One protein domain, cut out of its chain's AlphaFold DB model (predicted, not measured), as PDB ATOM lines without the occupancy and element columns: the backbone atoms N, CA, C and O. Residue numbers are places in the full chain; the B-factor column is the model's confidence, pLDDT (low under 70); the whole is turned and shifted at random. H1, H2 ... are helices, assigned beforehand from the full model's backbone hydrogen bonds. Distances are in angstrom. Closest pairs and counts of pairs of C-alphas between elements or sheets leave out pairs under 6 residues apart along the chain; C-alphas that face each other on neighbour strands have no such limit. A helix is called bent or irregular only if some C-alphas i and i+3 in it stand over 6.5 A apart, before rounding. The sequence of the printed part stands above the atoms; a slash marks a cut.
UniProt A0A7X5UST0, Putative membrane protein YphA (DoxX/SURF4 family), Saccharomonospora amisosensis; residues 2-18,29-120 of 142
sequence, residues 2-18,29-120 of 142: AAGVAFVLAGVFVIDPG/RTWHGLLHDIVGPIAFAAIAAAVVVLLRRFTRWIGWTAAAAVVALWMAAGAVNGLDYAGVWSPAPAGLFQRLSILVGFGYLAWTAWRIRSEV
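This is residues 2 to 18 and 29 to 120 of the 142 residues of the protein "Putative membrane protein YphA (DoxX/SURF4 family)" of Saccharomonospora amisosensis (UniProt A0A7X5UST0). Three long helices, H2, H3 and H4, make an elongated up-and-down bundle, each running against the one before it, and a short first helix, H1, packs on H2 alone. The printed part has 109 residues with four named helices in the order H1, H2, H3, H4 and no named strand; the class is all helix. It is only just compact, close to loose, with a radius of gyration of the C-alphas of 15.4 A and spans of 51 by 27 by 17 A.

H1, residues 2 to 12, begins at C-alpha 2 (-51.974, -3.602, 43.962) and is 15.4 A long. H2, residues 31 to 55, begins at C-alpha 31 (-58.878, -16.407, 27.228) and is 36.6 A long; it is neither bent nor irregular, but only just: C-alphas 38 and 41 are 6.2 A apart. H3, residues 60 to 85, is 37.6 A long. H4, residues 94 to 120, is the longest at 39.8 A and ends at C-alpha 120 (-32.263, 12.102, 53.385).

H2 is the hub, touching the three other helices. H1 touches it at a shallow tilt of 31 degrees, opposite ways; the closest C-alphas, of Ala 3 and Ala 46, are 5.0 A apart. H2 and H3 form a helical hairpin at 20 degrees, touching with residues 44 to 55 of H2 alone; the closest C-alphas, of Leu 55 and Gly 63, are 4.7 A apart. H3 and H4 form another at 16 degrees, with the closest C-alphas, of Ala 77 and Ala 94, 4.4 A apart. Residues 44 to 54 of H2 alone touch residues 101 to 112 of H4, the same way at a steep tilt of 35.4 degrees, only just beyond shallow; the closest C-alphas, of Ile 47 and Gly 105, are 5.9 A apart. H1 is apart from H3 and H4. Every O i to N i+4 pair is within hydrogen-bond range in H1, H3 and H4, and 19 of 21 are in H2.

The C-alphas farthest apart, of Gly 87 and Val 120, are 53.2 A apart. Residues 19 to 28 are not printed; C-alphas 18 and 29 are 9.4 A apart across this cut, which lies in the link from H1 to H2. The link from H2 to H3 is tight and that from H3 to H4 short. The mean pLDDT of the printed part is 84.4, with residues 2 to 11 and 17 under 70.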
ATOM      1  N   ALA A   2     -51.097  -3.399  45.131       54.72
ATOM      2  CA  ALA A   2     -51.974  -3.602  43.962       54.72
ATOM      3  C   ALA A   2     -51.319  -3.319  42.589       54.72
ATOM      4  O   ALA A   2     -51.448  -4.131  41.682       54.72
ATOM      5  N   ALA A   3     -50.551  -2.229  42.452       55.31
ATOM      6  CA  ALA A   3     -49.860  -1.899  41.199       55.31
ATOM      7  C   ALA A   3     -48.847  -2.979  40.770       55.31
ATOM      8  O   ALA A   3     -48.833  -3.385  39.617       55.31
ATOM      9  N   GLY A   4     -48.039  -3.486  41.708       55.03
ATOM     10  CA  GLY A   4     -47.048  -4.527  41.418       55.03
ATOM     11  C   GLY A   4     -47.691  -5.849  40.996       55.03
ATOM     12  O   GLY A   4     -47.245  -6.459  40.033       55.03
ATOM     13  N   VAL A   5     -48.784  -6.247  41.657       60.28
ATOM     14  CA  VAL A   5     -49.545  -7.453  41.286       60.28
ATOM     15  C   VAL A   5     -50.180  -7.300  39.901       60.28
ATOM     16  O   VAL A   5     -50.088  -8.219  39.096       60.28
ATOM     17  N   ALA A   6     -50.750  -6.133  39.579       60.00
ATOM     18  CA  ALA A   6     -51.337  -5.875  38.263       60.00
ATOM     19  C   ALA A   6     -50.301  -5.952  37.126       60.00
ATOM     20  O   ALA A   6     -50.595  -6.532  36.085       60.00
ATOM     21  N   PHE A   7     -49.075  -5.452  37.331       60.03
ATOM     22  CA  PHE A   7     -47.995  -5.599  36.342       60.03
ATOM     23  C   PHE A   7     -47.514  -7.036  36.185       60.03
ATOM     24  O   PHE A   7     -47.276  -7.470  35.061       60.03
ATOM     25  N   VAL A   8     -47.391  -7.779  37.289       65.88
ATOM     26  CA  VAL A   8     -47.026  -9.201  37.231       65.88
ATOM     27  C   VAL A   8     -48.078  -9.977  36.445       65.88
ATOM     28  O   VAL A   8     -47.727 -10.706  35.527       65.88
ATOM     29  N   LEU A   9     -49.364  -9.769  36.730       58.16
ATOM     30  CA  LEU A   9     -50.445 -10.441  36.007       58.16
ATOM     31  C   LEU A   9     -50.493 -10.021  34.527       58.16
ATOM     32  O   LEU A   9     -50.611 -10.888  33.668       58.16
ATOM     33  N   ALA A  10     -50.317  -8.734  34.208       57.41
ATOM     34  CA  ALA A  10     -50.265  -8.255  32.821       57.41
ATOM     35  C   ALA A  10     -49.083  -8.837  32.021       57.41
ATOM     36  O   ALA A  10     -49.180  -8.982  30.808       57.41
ATOM     37  N   GLY A  11     -47.966  -9.150  32.686       60.41
ATOM     38  CA  GLY A  11     -46.816  -9.805  32.059       60.41
ATOM     39  C   GLY A  11     -46.963 -11.324  31.934       60.41
ATOM     40  O   GLY A  11     -46.452 -11.903  30.982       60.41
ATOM     41  N   VAL A  12     -47.652 -11.970  32.882       72.50
ATOM     42  CA  VAL A  12     -47.888 -13.427  32.879       72.50
ATOM     43  C   VAL A  12     -48.908 -13.822  31.812       72.50
ATOM     44  O   VAL A  12     -48.728 -14.834  31.137       72.50
ATOM     45  N   PHE A  13     -49.964 -13.029  31.637       72.75
ATOM     46  CA  PHE A  13     -50.953 -13.259  30.590       72.75
ATOM     47  C   PHE A  13     -50.527 -12.522  29.325       72.75
ATOM     48  O   PHE A  13     -50.585 -11.297  29.263       72.75
ATOM     49  N   VAL A  14     -50.055 -13.272  28.330       74.50
ATOM     50  CA  VAL A  14     -49.607 -12.724  27.045       74.50
ATOM     51  C   VAL A  14     -50.825 -12.274  26.237       74.50
ATOM     52  O   VAL A  14     -51.807 -13.007  26.139       74.50
ATOM     53  N   ILE A  15     -50.761 -11.058  25.688       81.50
ATOM     54  CA  ILE A  15     -51.791 -10.533  24.791       81.50
ATOM     55  C   ILE A  15     -51.863 -11.375  23.516       81.50
ATOM     56  O   ILE A  15     -50.834 -11.832  23.015       81.50
ATOM     57  N   ASP A  16     -53.070 -11.547  22.977       80.12
ATOM     58  CA  ASP A  16     -53.221 -12.207  21.688       80.12
ATOM     59  C   ASP A  16     -52.501 -11.419  20.581       80.12
ATOM     60  O   ASP A  16     -52.424 -10.182  20.634       80.12
ATOM     61  N   PRO A  17     -51.986 -12.116  19.557       69.69
ATOM     62  CA  PRO A  17     -51.416 -11.480  18.384       69.69
ATOM     63  C   PRO A  17     -52.463 -10.578  17.714       69.69
ATOM     64  O   PRO A  17     -53.522 -11.033  17.291       69.69
ATOM     65  N   GLY A  18     -52.179  -9.276  17.646       70.69
ATOM     66  CA  GLY A  18     -53.047  -8.315  16.967       70.69
ATOM     67  C   GLY A  18     -52.948  -8.425  15.441       70.69
ATOM     68  O   GLY A  18     -52.569  -9.453  14.873       70.69
ATOM     69  N   ARG A  29     -59.040 -15.063  19.287       81.00
ATOM     70  CA  ARG A  29     -59.076 -14.531  20.641       81.00
ATOM     71  C   ARG A  29     -58.934 -15.671  21.651       81.00
ATOM     72  O   ARG A  29     -59.794 -16.551  21.708       81.00
ATOM     73  N   THR A  30     -57.913 -15.632  22.495       87.81
ATOM     74  CA  THR A  30     -57.741 -16.584  23.592       87.81
ATOM     75  C   THR A  30     -58.248 -16.000  24.909       87.81
ATOM     76  O   THR A  30     -58.368 -14.786  25.097       87.81
ATOM     77  N   TRP A  31     -58.532 -16.868  25.882       87.38
ATOM     78  CA  TRP A  31     -58.878 -16.407  27.228       87.38
ATOM     79  C   TRP A  31     -57.700 -15.689  27.912       87.38
ATOM     80  O   TRP A  31     -57.933 -14.805  28.735       87.38
ATOM     81  N   HIS A  32     -56.450 -16.029  27.559       83.75
ATOM     82  CA  HIS A  32     -55.259 -15.344  28.067       83.75
ATOM     83  C   HIS A  32     -55.210 -13.905  27.551       83.75
ATOM     84  O   HIS A  32     -55.033 -12.986  28.350       83.75
ATOM     85  N   GLY A  33     -55.446 -13.696  26.251       83.44
ATOM     86  CA  GLY A  33     -55.518 -12.358  25.665       83.44
ATOM     87  C   GLY A  33     -56.689 -11.538  26.207       83.44
ATOM     88  O   GLY A  33     -56.527 -10.357  26.505       83.44
ATOM     89  N   LEU A  34     -57.844 -12.167  26.454       85.75
ATOM     90  CA  LEU A  34     -58.956 -11.505  27.143       85.75
ATOM     91  C   LEU A  34     -58.561 -11.047  28.554       85.75
ATOM     92  O   LEU A  34     -58.873  -9.923  28.952       85.75
ATOM     93  N   LEU A  35     -57.877 -11.903  29.313       86.38
ATOM     94  CA  LEU A  35     -57.432 -11.560  30.658       86.38
ATOM     95  C   LEU A  35     -56.372 -10.452  30.631       86.38
ATOM     96  O   LEU A  35     -56.449  -9.533  31.445       86.38
ATOM     97  N   HIS A  36     -55.445 -10.479  29.671       85.62
ATOM     98  CA  HIS A  36     -54.498  -9.388  29.436       85.62
ATOM     99  C   HIS A  36     -55.224  -8.059  29.192       85.62
ATOM    100  O   HIS A  36     -54.905  -7.056  29.830       85.62
ATOM    101  N   ASP A  37     -56.245  -8.058  28.336       84.12
ATOM    102  CA  ASP A  37     -56.993  -6.849  27.981       84.12
ATOM    103  C   ASP A  37     -57.806  -6.271  29.146       84.12
ATOM    104  O   ASP A  37     -58.056  -5.067  29.184       84.12
ATOM    105  N   ILE A  38     -58.179  -7.096  30.127       86.88
ATOM    106  CA  ILE A  38     -58.811  -6.638  31.374       86.88
ATOM    107  C   ILE A  38     -57.760  -6.111  32.359       86.88
ATOM    108  O   ILE A  38     -57.948  -5.062  32.982       86.88
ATOM    109  N   VAL A  39     -56.644  -6.826  32.519       84.56
ATOM    110  CA  VAL A  39     -55.608  -6.496  33.512       84.56
ATOM    111  C   VAL A  39     -54.776  -5.281  33.087       84.56
ATOM    112  O   VAL A  39     -54.374  -4.489  33.942       84.56
ATOM    113  N   GLY A  40     -54.566  -5.076  31.786       83.69
ATOM    114  CA  GLY A  40     -53.848  -3.931  31.223       83.69
ATOM    115  C   GLY A  40     -54.371  -2.582  31.736       83.69
ATOM    116  O   GLY A  40     -53.624  -1.879  32.422       83.69
ATOM    117  N   PRO A  41     -55.648  -2.218  31.500       85.50
ATOM    118  CA  PRO A  41     -56.247  -0.986  32.016       85.50
ATOM    119  C   PRO A  41     -56.056  -0.795  33.526       85.50
ATOM    120  O   PRO A  41     -55.764   0.313  33.982       85.50
ATOM    121  N   ILE A  42     -56.175  -1.874  34.306       86.12
ATOM    122  CA  ILE A  42     -55.987  -1.849  35.763       86.12
ATOM    123  C   ILE A  42     -54.539  -1.479  36.108       86.12
ATOM    124  O   ILE A  42     -54.311  -0.659  37.000       86.12
ATOM    125  N   ALA A  43     -53.557  -2.029  35.392       83.56
ATOM    126  CA  ALA A  43     -52.146  -1.709  35.589       83.56
ATOM    127  C   ALA A  43     -51.841  -0.227  35.291       83.56
ATOM    128  O   ALA A  43     -51.195   0.444  36.101       83.56
ATOM    129  N   PHE A  44     -52.366   0.324  34.190       84.69
ATOM    130  CA  PHE A  44     -52.198   1.746  33.851       84.69
ATOM    131  C   PHE A  44     -52.895   2.677  34.851       84.69
ATOM    132  O   PHE A  44     -52.302   3.667  35.291       84.69
ATOM    133  N   ALA A  45     -54.112   2.334  35.281       83.94
ATOM    134  CA  ALA A  45     -54.810   3.063  36.336       83.94
ATOM    135  C   ALA A  45     -54.019   3.042  37.655       83.94
ATOM    136  O   ALA A  45     -53.916   4.062  38.339       83.94
ATOM    137  N   ALA A  46     -53.398   1.908  37.993       83.81
ATOM    138  CA  ALA A  46     -52.581   1.776  39.191       83.81
ATOM    139  C   ALA A  46     -51.296   2.623  39.133       83.81
ATOM    140  O   ALA A  46     -50.930   3.214  40.154       83.81
ATOM    141  N   ILE A  47     -50.638   2.744  37.969       83.50
ATOM    142  CA  ILE A  47     -49.532   3.706  37.776       83.50
ATOM    143  C   ILE A  47     -50.028   5.126  38.029       83.50
ATOM    144  O   ILE A  47     -49.438   5.839  38.843       83.50
ATOM    145  N   ALA A  48     -51.096   5.545  37.344       85.06
ATOM    146  CA  ALA A  48     -51.615   6.903  37.465       85.06
ATOM    147  C   ALA A  48     -51.981   7.227  38.924       85.06
ATOM    148  O   ALA A  48     -51.593   8.272  39.446       85.06
ATOM    149  N   ALA A  49     -52.634   6.293  39.623       85.19
ATOM    150  CA  ALA A  49     -52.945   6.420  41.042       85.19
ATOM    151  C   ALA A  49     -51.682   6.545  41.913       85.19
ATOM    152  O   ALA A  49     -51.637   7.397  42.798       85.19
ATOM    153  N   ALA A  50     -50.636   5.752  41.656       82.12
ATOM    154  CA  ALA A  50     -49.373   5.844  42.393       82.12
ATOM    155  C   ALA A  50     -48.689   7.209  42.206       82.12
ATOM    156  O   ALA A  50     -48.227   7.809  43.181       82.12
ATOM    157  N   VAL A  51     -48.689   7.739  40.977       83.19
ATOM    158  CA  VAL A  51     -48.204   9.096  40.676       83.19
ATOM    159  C   VAL A  51     -49.026  10.138  41.443       83.19
ATOM    160  O   VAL A  51     -48.452  11.017  42.085       83.19
ATOM    161  N   VAL A  52     -50.359  10.007  41.461       82.06
ATOM    162  CA  VAL A  52     -51.260  10.904  42.207       82.06
ATOM    163  C   VAL A  52     -51.032  10.846  43.720       82.06
ATOM    164  O   VAL A  52     -51.114  11.865  44.407       82.06
ATOM    165  N   VAL A  53     -50.713   9.683  44.280       83.62
ATOM    166  CA  VAL A  53     -50.391   9.572  45.710       83.62
ATOM    167  C   VAL A  53     -49.092  10.316  46.035       83.62
ATOM    168  O   VAL A  53     -49.045  11.071  47.009       83.62
ATOM    169  N   LEU A  54     -48.049  10.168  45.211       74.94
ATOM    170  CA  LEU A  54     -46.754  10.815  45.450       74.94
ATOM    171  C   LEU A  54     -46.764  12.322  45.157       74.94
ATOM    172  O   LEU A  54     -46.153  13.092  45.908       74.94
ATOM    173  N   LEU A  55     -47.504  12.778  44.140       80.25
ATOM    174  CA  LEU A  55     -47.583  14.205  43.810       80.25
ATOM    175  C   LEU A  55     -48.199  15.024  44.942       80.25
ATOM    176  O   LEU A  55     -47.833  16.184  45.127       80.25
ATOM    177  N   ARG A  56     -49.105  14.423  45.731       74.12
ATOM    178  CA  ARG A  56     -49.760  15.096  46.865       74.12
ATOM    179  C   ARG A  56     -48.779  15.448  47.977       74.12
ATOM    180  O   ARG A  56     -49.082  16.332  48.771       74.12
ATOM    181  N   ARG A  57     -47.627  14.773  48.029       74.81
ATOM    182  CA  ARG A  57     -46.662  14.896  49.124       74.81
ATOM    183  C   ARG A  57     -45.331  15.531  48.723       74.81
ATOM    184  O   ARG A  57     -44.716  16.151  49.581       74.81
ATOM    185  N   PHE A  58     -44.896  15.408  47.465       75.44
ATOM    186  CA  PHE A  58     -43.526  15.790  47.085       75.44
ATOM    187  C   PHE A  58     -43.438  16.786  45.925       75.44
ATOM    188  O   PHE A  58     -42.756  17.800  46.040       75.44
ATOM    189  N   THR A  59     -44.101  16.527  44.795       76.88
ATOM    190  CA  THR A  59     -43.883  17.304  43.559       76.88
ATOM    191  C   THR A  59     -45.185  17.541  42.789       76.88
ATOM    192  O   THR A  59     -45.400  16.972  41.723       76.88
ATOM    193  N   ARG A  60     -46.071  18.407  43.316       82.25
ATOM    194  CA  ARG A  60     -47.437  18.636  42.785       82.25
ATOM    195  C   ARG A  60     -47.494  18.890  41.276       82.25
ATOM    196  O   ARG A  60     -48.199  18.165  40.590       82.25
ATOM    197  N   TRP A  61     -46.782  19.894  40.761       84.00
ATOM    198  CA  TRP A  61     -46.863  20.268  39.339       84.00
ATOM    199  C   TRP A  61     -46.346  19.161  38.414       84.00
ATOM    200  O   TRP A  61     -47.077  18.697  37.547       84.00
ATOM    201  N   ILE A  62     -45.127  18.676  38.662       86.88
ATOM    202  CA  ILE A  62     -44.497  17.616  37.857       86.88
ATOM    203  C   ILE A  62     -45.309  16.317  37.933       86.88
ATOM    204  O   ILE A  62     -45.485  15.632  36.930       86.88
ATOM    205  N   GLY A  63     -45.842  15.986  39.108       83.81
ATOM    206  CA  GLY A  63     -46.660  14.797  39.290       83.81
ATOM    207  C   GLY A  63     -48.023  14.885  38.609       83.81
ATOM    208  O   GLY A  63     -48.473  13.884  38.057       83.81
ATOM    209  N   TRP A  64     -48.661  16.062  38.558       87.50
ATOM    210  CA  TRP A  64     -49.889  16.239  37.771       87.50
ATOM    211  C   TRP A  64     -49.618  16.065  36.281       87.50
ATOM    212  O   TRP A  64     -50.372  15.362  35.611       87.50
ATOM    213  N   THR A  65     -48.517  16.629  35.777       91.81
ATOM    214  CA  THR A  65     -48.088  16.433  34.387       91.81
ATOM    215  C   THR A  65     -47.818  14.960  34.088       91.81
ATOM    216  O   THR A  65     -48.302  14.452  33.082       91.81
ATOM    217  N   ALA A  66     -47.109  14.251  34.971       90.25
ATOM    218  CA  ALA A  66     -46.827  12.828  34.798       90.25
ATOM    219  C   ALA A  66     -48.108  11.976  34.822       90.25
ATOM    220  O   ALA A  66     -48.292  11.132  33.950       90.25
ATOM    221  N   ALA A  67     -49.022  12.220  35.767       87.38
ATOM    222  CA  ALA A  67     -50.291  11.494  35.848       87.38
ATOM    223  C   ALA A  67     -51.158  11.735  34.605       87.38
ATOM    224  O   ALA A  67     -51.674  10.784  34.018       87.38
ATOM    225  N   ALA A  68     -51.273  12.994  34.171       92.38
ATOM    226  CA  ALA A  68     -52.003  13.353  32.962       92.38
ATOM    227  C   ALA A  68     -51.383  12.704  31.718       92.38
ATOM    228  O   ALA A  68     -52.110  12.148  30.902       92.38
ATOM    229  N   ALA A  69     -50.053  12.708  31.600       94.25
ATOM    230  CA  ALA A  69     -49.350  12.079  30.488       94.25
ATOM    231  C   ALA A  69     -49.556  10.556  30.453       94.25
ATOM    232  O   ALA A  69     -49.834  10.019  29.384       94.25
ATOM    233  N   VAL A  70     -49.496   9.863  31.599       92.19
ATOM    234  CA  VAL A  70     -49.781   8.415  31.686       92.19
ATOM    235  C   VAL A  70     -51.175   8.104  31.141       92.19
ATOM    236  O   VAL A  70     -51.316   7.234  30.277       92.19
ATOM    237  N   VAL A  71     -52.192   8.835  31.612       93.12
ATOM    238  CA  VAL A  71     -53.589   8.640  31.194       93.12
ATOM    239  C   VAL A  71     -53.776   8.997  29.721       93.12
ATOM    240  O   VAL A  71     -54.358   8.213  28.976       93.12
ATOM    241  N   ALA A  72     -53.255  10.141  29.274       95.69
ATOM    242  CA  ALA A  72     -53.391  10.594  27.893       95.69
ATOM    243  C   ALA A  72     -52.736   9.622  26.902       95.69
ATOM    244  O   ALA A  72     -53.347   9.272  25.898       95.69
ATOM    245  N   LEU A  73     -51.527   9.137  27.202       96.75
ATOM    246  CA  LEU A  73     -50.821   8.164  26.367       96.75
ATOM    247  C   LEU A  73     -51.539   6.809  26.337       96.75
ATOM    248  O   LEU A  73     -51.614   6.185  25.283       96.75
ATOM    249  N   TRP A  74     -52.114   6.365  27.459       93.38
ATOM    250  CA  TRP A  74     -52.936   5.152  27.490       93.38
ATOM    251  C   TRP A  74     -54.199   5.290  26.627       93.38
ATOM    252  O   TRP A  74     -54.489   4.422  25.805       93.38
ATOM    253  N   MET A  75     -54.916   6.409  26.753       94.25
ATOM    254  CA  MET A  75     -56.105   6.687  25.940       94.25
ATOM    255  C   MET A  75     -55.763   6.800  24.451       94.25
ATOM    256  O   MET A  75     -56.475   6.244  23.616       94.25
ATOM    257  N   ALA A  76     -54.651   7.458  24.116       96.00
ATOM    258  CA  ALA A  76     -54.144   7.526  22.750       96.00
ATOM    259  C   ALA A  76     -53.828   6.130  22.200       96.00
ATOM    260  O   ALA A  76     -54.201   5.825  21.071       96.00
ATOM    261  N   ALA A  77     -53.218   5.254  23.004       93.38
ATOM    262  CA  ALA A  77     -52.963   3.878  22.599       93.38
ATOM    263  C   ALA A  77     -54.258   3.121  22.282       93.38
ATOM    264  O   ALA A  77     -54.336   2.462  21.249       93.38
ATOM    265  N   GLY A  78     -55.281   3.246  23.136       91.50
ATOM    266  CA  GLY A  78     -56.591   2.634  22.908       91.50
ATOM    267  C   GLY A  78     -57.269   3.148  21.637       91.50
ATOM    268  O   GLY A  78     -57.778   2.353  20.851       91.50
ATOM    269  N   ALA A  79     -57.216   4.460  21.391       94.12
ATOM    270  CA  ALA A  79     -57.759   5.064  20.177       94.12
ATOM    271  C   ALA A  79     -57.042   4.561  18.913       94.12
ATOM    272  O   ALA A  79     -57.691   4.146  17.958       94.12
ATOM    273  N   VAL A  80     -55.706   4.539  18.930       93.44
ATOM    274  CA  VAL A  80     -54.877   4.051  17.816       93.44
ATOM    275  C   VAL A  80     -55.116   2.559  17.563       93.44
ATOM    276  O   VAL A  80     -55.238   2.152  16.414       93.44
ATOM    277  N   ASN A  81     -55.273   1.755  18.617       90.38
ATOM    278  CA  ASN A  81     -55.637   0.341  18.509       90.38
ATOM    279  C   ASN A  81     -57.030   0.156  17.878       90.38
ATOM    280  O   ASN A  81     -57.225  -0.716  17.039       90.38
ATOM    281  N   GLY A  82     -57.996   1.007  18.239       89.44
ATOM    282  CA  GLY A  82     -59.324   1.013  17.623       89.44
ATOM    283  C   GLY A  82     -59.290   1.337  16.126       89.44
ATOM    284  O   GLY A  82     -60.012   0.710  15.354       89.44
ATOM    285  N   LEU A  83     -58.424   2.266  15.702       91.62
ATOM    286  CA  LEU A  83     -58.210   2.575  14.282       91.62
ATOM    287  C   LEU A  83     -57.594   1.400  13.509       91.62
ATOM    288  O   LEU A  83     -57.939   1.210  12.342       91.62
ATOM    289  N   ASP A  84     -56.729   0.617  14.158       89.25
ATOM    290  CA  ASP A  84     -56.151  -0.607  13.591       89.25
ATOM    291  C   ASP A  84     -57.235  -1.662  13.346       89.25
ATOM    292  O   ASP A  84     -57.427  -2.113  12.219       89.25
ATOM    293  N   TYR A  85     -58.037  -1.971  14.372       85.12
ATOM    294  CA  TYR A  85     -59.143  -2.928  14.257       85.12
ATOM    295  C   TYR A  85     -60.228  -2.494  13.266       85.12
ATOM    296  O   TYR A  85     -60.866  -3.341  12.647       85.12
ATOM    297  N   ALA A  86     -60.435  -1.186  13.097       89.25
ATOM    298  CA  ALA A  86     -61.353  -0.644  12.099       89.25
ATOM    299  C   ALA A  86     -60.782  -0.664  10.666       89.25
ATOM    300  O   ALA A  86     -61.484  -0.281   9.731       89.25
ATOM    301  N   GLY A  87     -59.516  -1.058  10.480       88.50
ATOM    302  CA  GLY A  87     -58.838  -1.056   9.181       88.50
ATOM    303  C   GLY A  87     -58.535   0.342   8.630       88.50
ATOM    304  O   GLY A  87     -58.185   0.475   7.461       88.50
ATOM    305  N   VAL A  88     -58.667   1.391   9.447       93.56
ATOM    306  CA  VAL A  88     -58.443   2.790   9.035       93.56
ATOM    307  C   VAL A  88     -56.951   3.113   8.992       93.56
ATOM    308  O   VAL A  88     -56.491   3.838   8.112       93.56
ATOM    309  N   TRP A  89     -56.183   2.569   9.938       88.88
ATOM    310  CA  TRP A  89     -54.733   2.719   9.986       88.88
ATOM    311  C   TRP A  89     -54.113   1.417  10.483       88.88
ATOM    312  O   TRP A  89     -54.155   1.144  11.674       88.88
ATOM    313  N   SER A  90     -53.527   0.627   9.581       87.12
ATOM    314  CA  SER A  90     -52.890  -0.647   9.925       87.12
ATOM    315  C   SER A  90     -51.537  -0.801   9.209       87.12
ATOM    316  O   SER A  90     -51.480  -0.573   7.997       87.12
ATOM    317  N   PRO A  91     -50.439  -1.145   9.913       85.19
ATOM    318  CA  PRO A  91     -50.355  -1.364  11.360       85.19
ATOM    319  C   PRO A  91     -50.307  -0.040  12.139       85.19
ATOM    320  O   PRO A  91     -49.534   0.868  11.810       85.19
ATOM    321  N   ALA A  92     -51.102   0.064  13.202       87.44
ATOM    322  CA  ALA A  92     -51.136   1.255  14.039       87.44
ATOM    323  C   ALA A  92     -50.095   1.158  15.171       87.44
ATOM    324  O   ALA A  92     -49.945   0.112  15.809       87.44
ATOM    325  N   PRO A  93     -49.385   2.245  15.521       90.75
ATOM    326  CA  PRO A  93     -48.328   2.204  16.532       90.75
ATOM    327  C   PRO A  93     -48.861   2.234  17.981       90.75
ATOM    328  O   PRO A  93     -48.251   2.856  18.852       90.75
ATOM    329  N   ALA A  94     -49.977   1.564  18.287       90.00
ATOM    330  CA  ALA A  94     -50.614   1.587  19.614       90.00
ATOM    331  C   ALA A  94     -49.642   1.190  20.743       90.00
ATOM    332  O   ALA A  94     -49.566   1.846  21.786       90.00
ATOM    333  N   GLY A  95     -48.812   0.173  20.496       88.56
ATOM    334  CA  GLY A  95     -47.804  -0.284  21.452       88.56
ATOM    335  C   GLY A  95     -46.719   0.754  21.773       88.56
ATOM    336  O   GLY A  95     -46.085   0.663  22.826       88.56
ATOM    337  N   LEU A  96     -46.462   1.740  20.905       92.00
ATOM    338  CA  LEU A  96     -45.520   2.824  21.207       92.00
ATOM    339  C   LEU A  96     -46.072   3.711  22.327       92.00
ATOM    340  O   LEU A  96     -45.377   3.975  23.307       92.00
ATOM    341  N   PHE A  97     -47.341   4.109  22.224       93.81
ATOM    342  CA  PHE A  97     -48.005   4.942  23.226       93.81
ATOM    343  C   PHE A  97     -48.103   4.242  24.588       93.81
ATOM    344  O   PHE A  97     -47.851   4.868  25.618       93.81
ATOM    345  N   GLN A  98     -48.360   2.928  24.604       91.56
ATOM    346  CA  GLN A  98     -48.326   2.125  25.834       91.56
ATOM    347  C   GLN A  98     -46.940   2.157  26.497       91.56
ATOM    348  O   GLN A  98     -46.840   2.422  27.696       91.56
ATOM    349  N   ARG A  99     -45.862   1.953  25.724       93.19
ATOM    350  CA  ARG A  99     -44.480   2.007  26.241       93.19
ATOM    351  C   ARG A  99     -44.134   3.387  26.789       93.19
ATOM    352  O   ARG A  99     -43.570   3.477  27.874       93.19
ATOM    353  N   LEU A 100     -44.507   4.455  26.084       96.06
ATOM    354  CA  LEU A 100     -44.299   5.825  26.561       96.06
ATOM    355  C   LEU A 100     -45.050   6.082  27.873       96.06
ATOM    356  O   LEU A 100     -44.476   6.658  28.795       96.06
ATOM    357  N   SER A 101     -46.294   5.612  27.994       93.06
ATOM    358  CA  SER A 101     -47.081   5.740  29.228       93.06
ATOM    359  C   SER A 101     -46.395   5.043  30.413       93.06
ATOM    360  O   SER A 101     -46.213   5.647  31.474       93.06
ATOM    361  N   ILE A 102     -45.910   3.812  30.208       91.44
ATOM    362  CA  ILE A 102     -45.135   3.055  31.205       91.44
ATOM    363  C   ILE A 102     -43.860   3.815  31.599       91.44
ATOM    364  O   ILE A 102     -43.596   3.988  32.790       91.44
ATOM    365  N   LEU A 103     -43.087   4.302  30.621       95.06
ATOM    366  CA  LEU A 103     -41.835   5.025  30.862       95.06
ATOM    367  C   LEU A 103     -42.049   6.311  31.663       95.06
ATOM    368  O   LEU A 103     -41.293   6.576  32.596       95.06
ATOM    369  N   VAL A 104     -43.087   7.088  31.347       94.06
ATOM    370  CA  VAL A 104     -43.424   8.305  32.100       94.06
ATOM    371  C   VAL A 104     -43.802   7.959  33.539       94.06
ATOM    372  O   VAL A 104     -43.285   8.566  34.480       94.06
ATOM    373  N   GLY A 105     -44.669   6.961  33.718       90.00
ATOM    374  CA  GLY A 105     -45.122   6.513  35.029       90.00
ATOM    375  C   GLY A 105     -43.975   6.042  35.919       90.00
ATOM    376  O   GLY A 105     -43.724   6.621  36.976       90.00
ATOM    377  N   PHE A 106     -43.242   5.016  35.482       89.94
ATOM    378  CA  PHE A 106     -42.114   4.478  36.244       89.94
ATOM    379  C   PHE A 106     -40.958   5.470  36.365       89.94
ATOM    380  O   PHE A 106     -40.335   5.529  37.423       89.94
ATOM    381  N   GLY A 107     -40.704   6.282  35.337       92.62
ATOM    382  CA  GLY A 107     -39.700   7.340  35.376       92.62
ATOM    383  C   GLY A 107     -39.980   8.347  36.490       92.62
ATOM    384  O   GLY A 107     -39.090   8.639  37.289       92.62
ATOM    385  N   TYR A 108     -41.228   8.805  36.625       91.19
ATOM    386  CA  TYR A 108     -41.619   9.696  37.719       91.19
ATOM    387  C   TYR A 108     -41.471   9.034  39.097       91.19
ATOM    388  O   TYR A 108     -40.956   9.661  40.030       91.19
ATOM    389  N   LEU A 109     -41.897   7.773  39.241       88.62
ATOM    390  CA  LEU A 109     -41.768   7.032  40.503       88.62
ATOM    391  C   LEU A 109     -40.294   6.862  40.905       88.62
ATOM    392  O   LEU A 109     -39.928   7.152  42.046       88.62
ATOM    393  N   ALA A 110     -39.443   6.445  39.965       90.69
ATOM    394  CA  ALA A 110     -38.012   6.252  40.181       90.69
ATOM    395  C   ALA A 110     -37.308   7.572  40.519       90.69
ATOM    396  O   ALA A 110     -36.537   7.633  41.480       90.69
ATOM    397  N   TRP A 111     -37.621   8.642  39.784       93.06
ATOM    398  CA  TRP A 111     -37.090   9.978  40.040       93.06
ATOM    399  C   TRP A 111     -37.496  10.502  41.422       93.06
ATOM    400  O   TRP A 111     -36.648  10.978  42.175       93.06
ATOM    401  N   THR A 112     -38.767  10.348  41.805       88.25
ATOM    402  CA  THR A 112     -39.256  10.767  43.129       88.25
ATOM    403  C   THR A 112     -38.574   9.975  44.247       88.25
ATOM    404  O   THR A 112     -38.128  10.558  45.234       88.25
ATOM    405  N   ALA A 113     -38.425   8.657  44.084       88.31
ATOM    406  CA  ALA A 113     -37.719   7.812  45.045       88.31
ATOM    407  C   ALA A 113     -36.229   8.170  45.162       88.31
ATOM    408  O   ALA A 113     -35.661   8.139  46.255       88.31
ATOM    409  N   TRP A 114     -35.575   8.510  44.050       92.38
ATOM    410  CA  TRP A 114     -34.199   9.000  44.056       92.38
ATOM    411  C   TRP A 114     -34.081  10.338  44.791       92.38
ATOM    412  O   TRP A 114     -33.273  10.441  45.710       92.38
ATOM    413  N   ARG A 115     -34.947  11.307  44.477       89.19
ATOM    414  CA  ARG A 115     -34.967  12.629  45.114       89.19
ATOM    415  C   ARG A 115     -35.138  12.547  46.634       89.19
ATOM    416  O   ARG A 115     -34.408  13.196  47.378       89.19
ATOM    417  N   ILE A 116     -36.076  11.725  47.105       88.00
ATOM    418  CA  ILE A 116     -36.302  11.539  48.546       88.00
ATOM    419  C   ILE A 116     -35.053  10.941  49.209       88.00
ATOM    420  O   ILE A 116     -34.634  11.409  50.266       88.00
ATOM    421  N   ARG A 117     -34.420   9.939  48.583       89.56
ATOM    422  CA  ARG A 117     -33.178   9.342  49.102       89.56
ATOM    423  C   ARG A 117     -32.029  10.348  49.154       89.56
ATOM    424  O   ARG A 117     -31.317  10.370  50.153       89.56
ATOM    425  N   SER A 118     -31.866  11.188  48.130       89.00
ATOM    426  CA  SER A 118     -30.825  12.222  48.126       89.00
ATOM    427  C   SER A 118     -31.053  13.273  49.212       89.00
ATOM    428  O   SER A 118     -30.108  13.647  49.893       89.00
ATOM    429  N   GLU A 119     -32.299  13.698  49.438       88.00
ATOM    430  CA  GLU A 119     -32.622  14.660  50.501       88.00
ATOM    431  C   GLU A 119     -32.354  14.082  51.902       88.00
ATOM    432  O   GLU A 119     -31.918  14.810  52.791       88.00
ATOM    433  N   VAL A 120     -32.579  12.779  52.115       86.56
ATOM    434  CA  VAL A 120     -32.263  12.102  53.385       86.56
ATOM    435  C   VAL A 120     -30.754  11.951  53.585       86.56
ATOM    436  O   VAL A 120     -30.261  12.238  54.673       86.56
TER     437      VAL A 120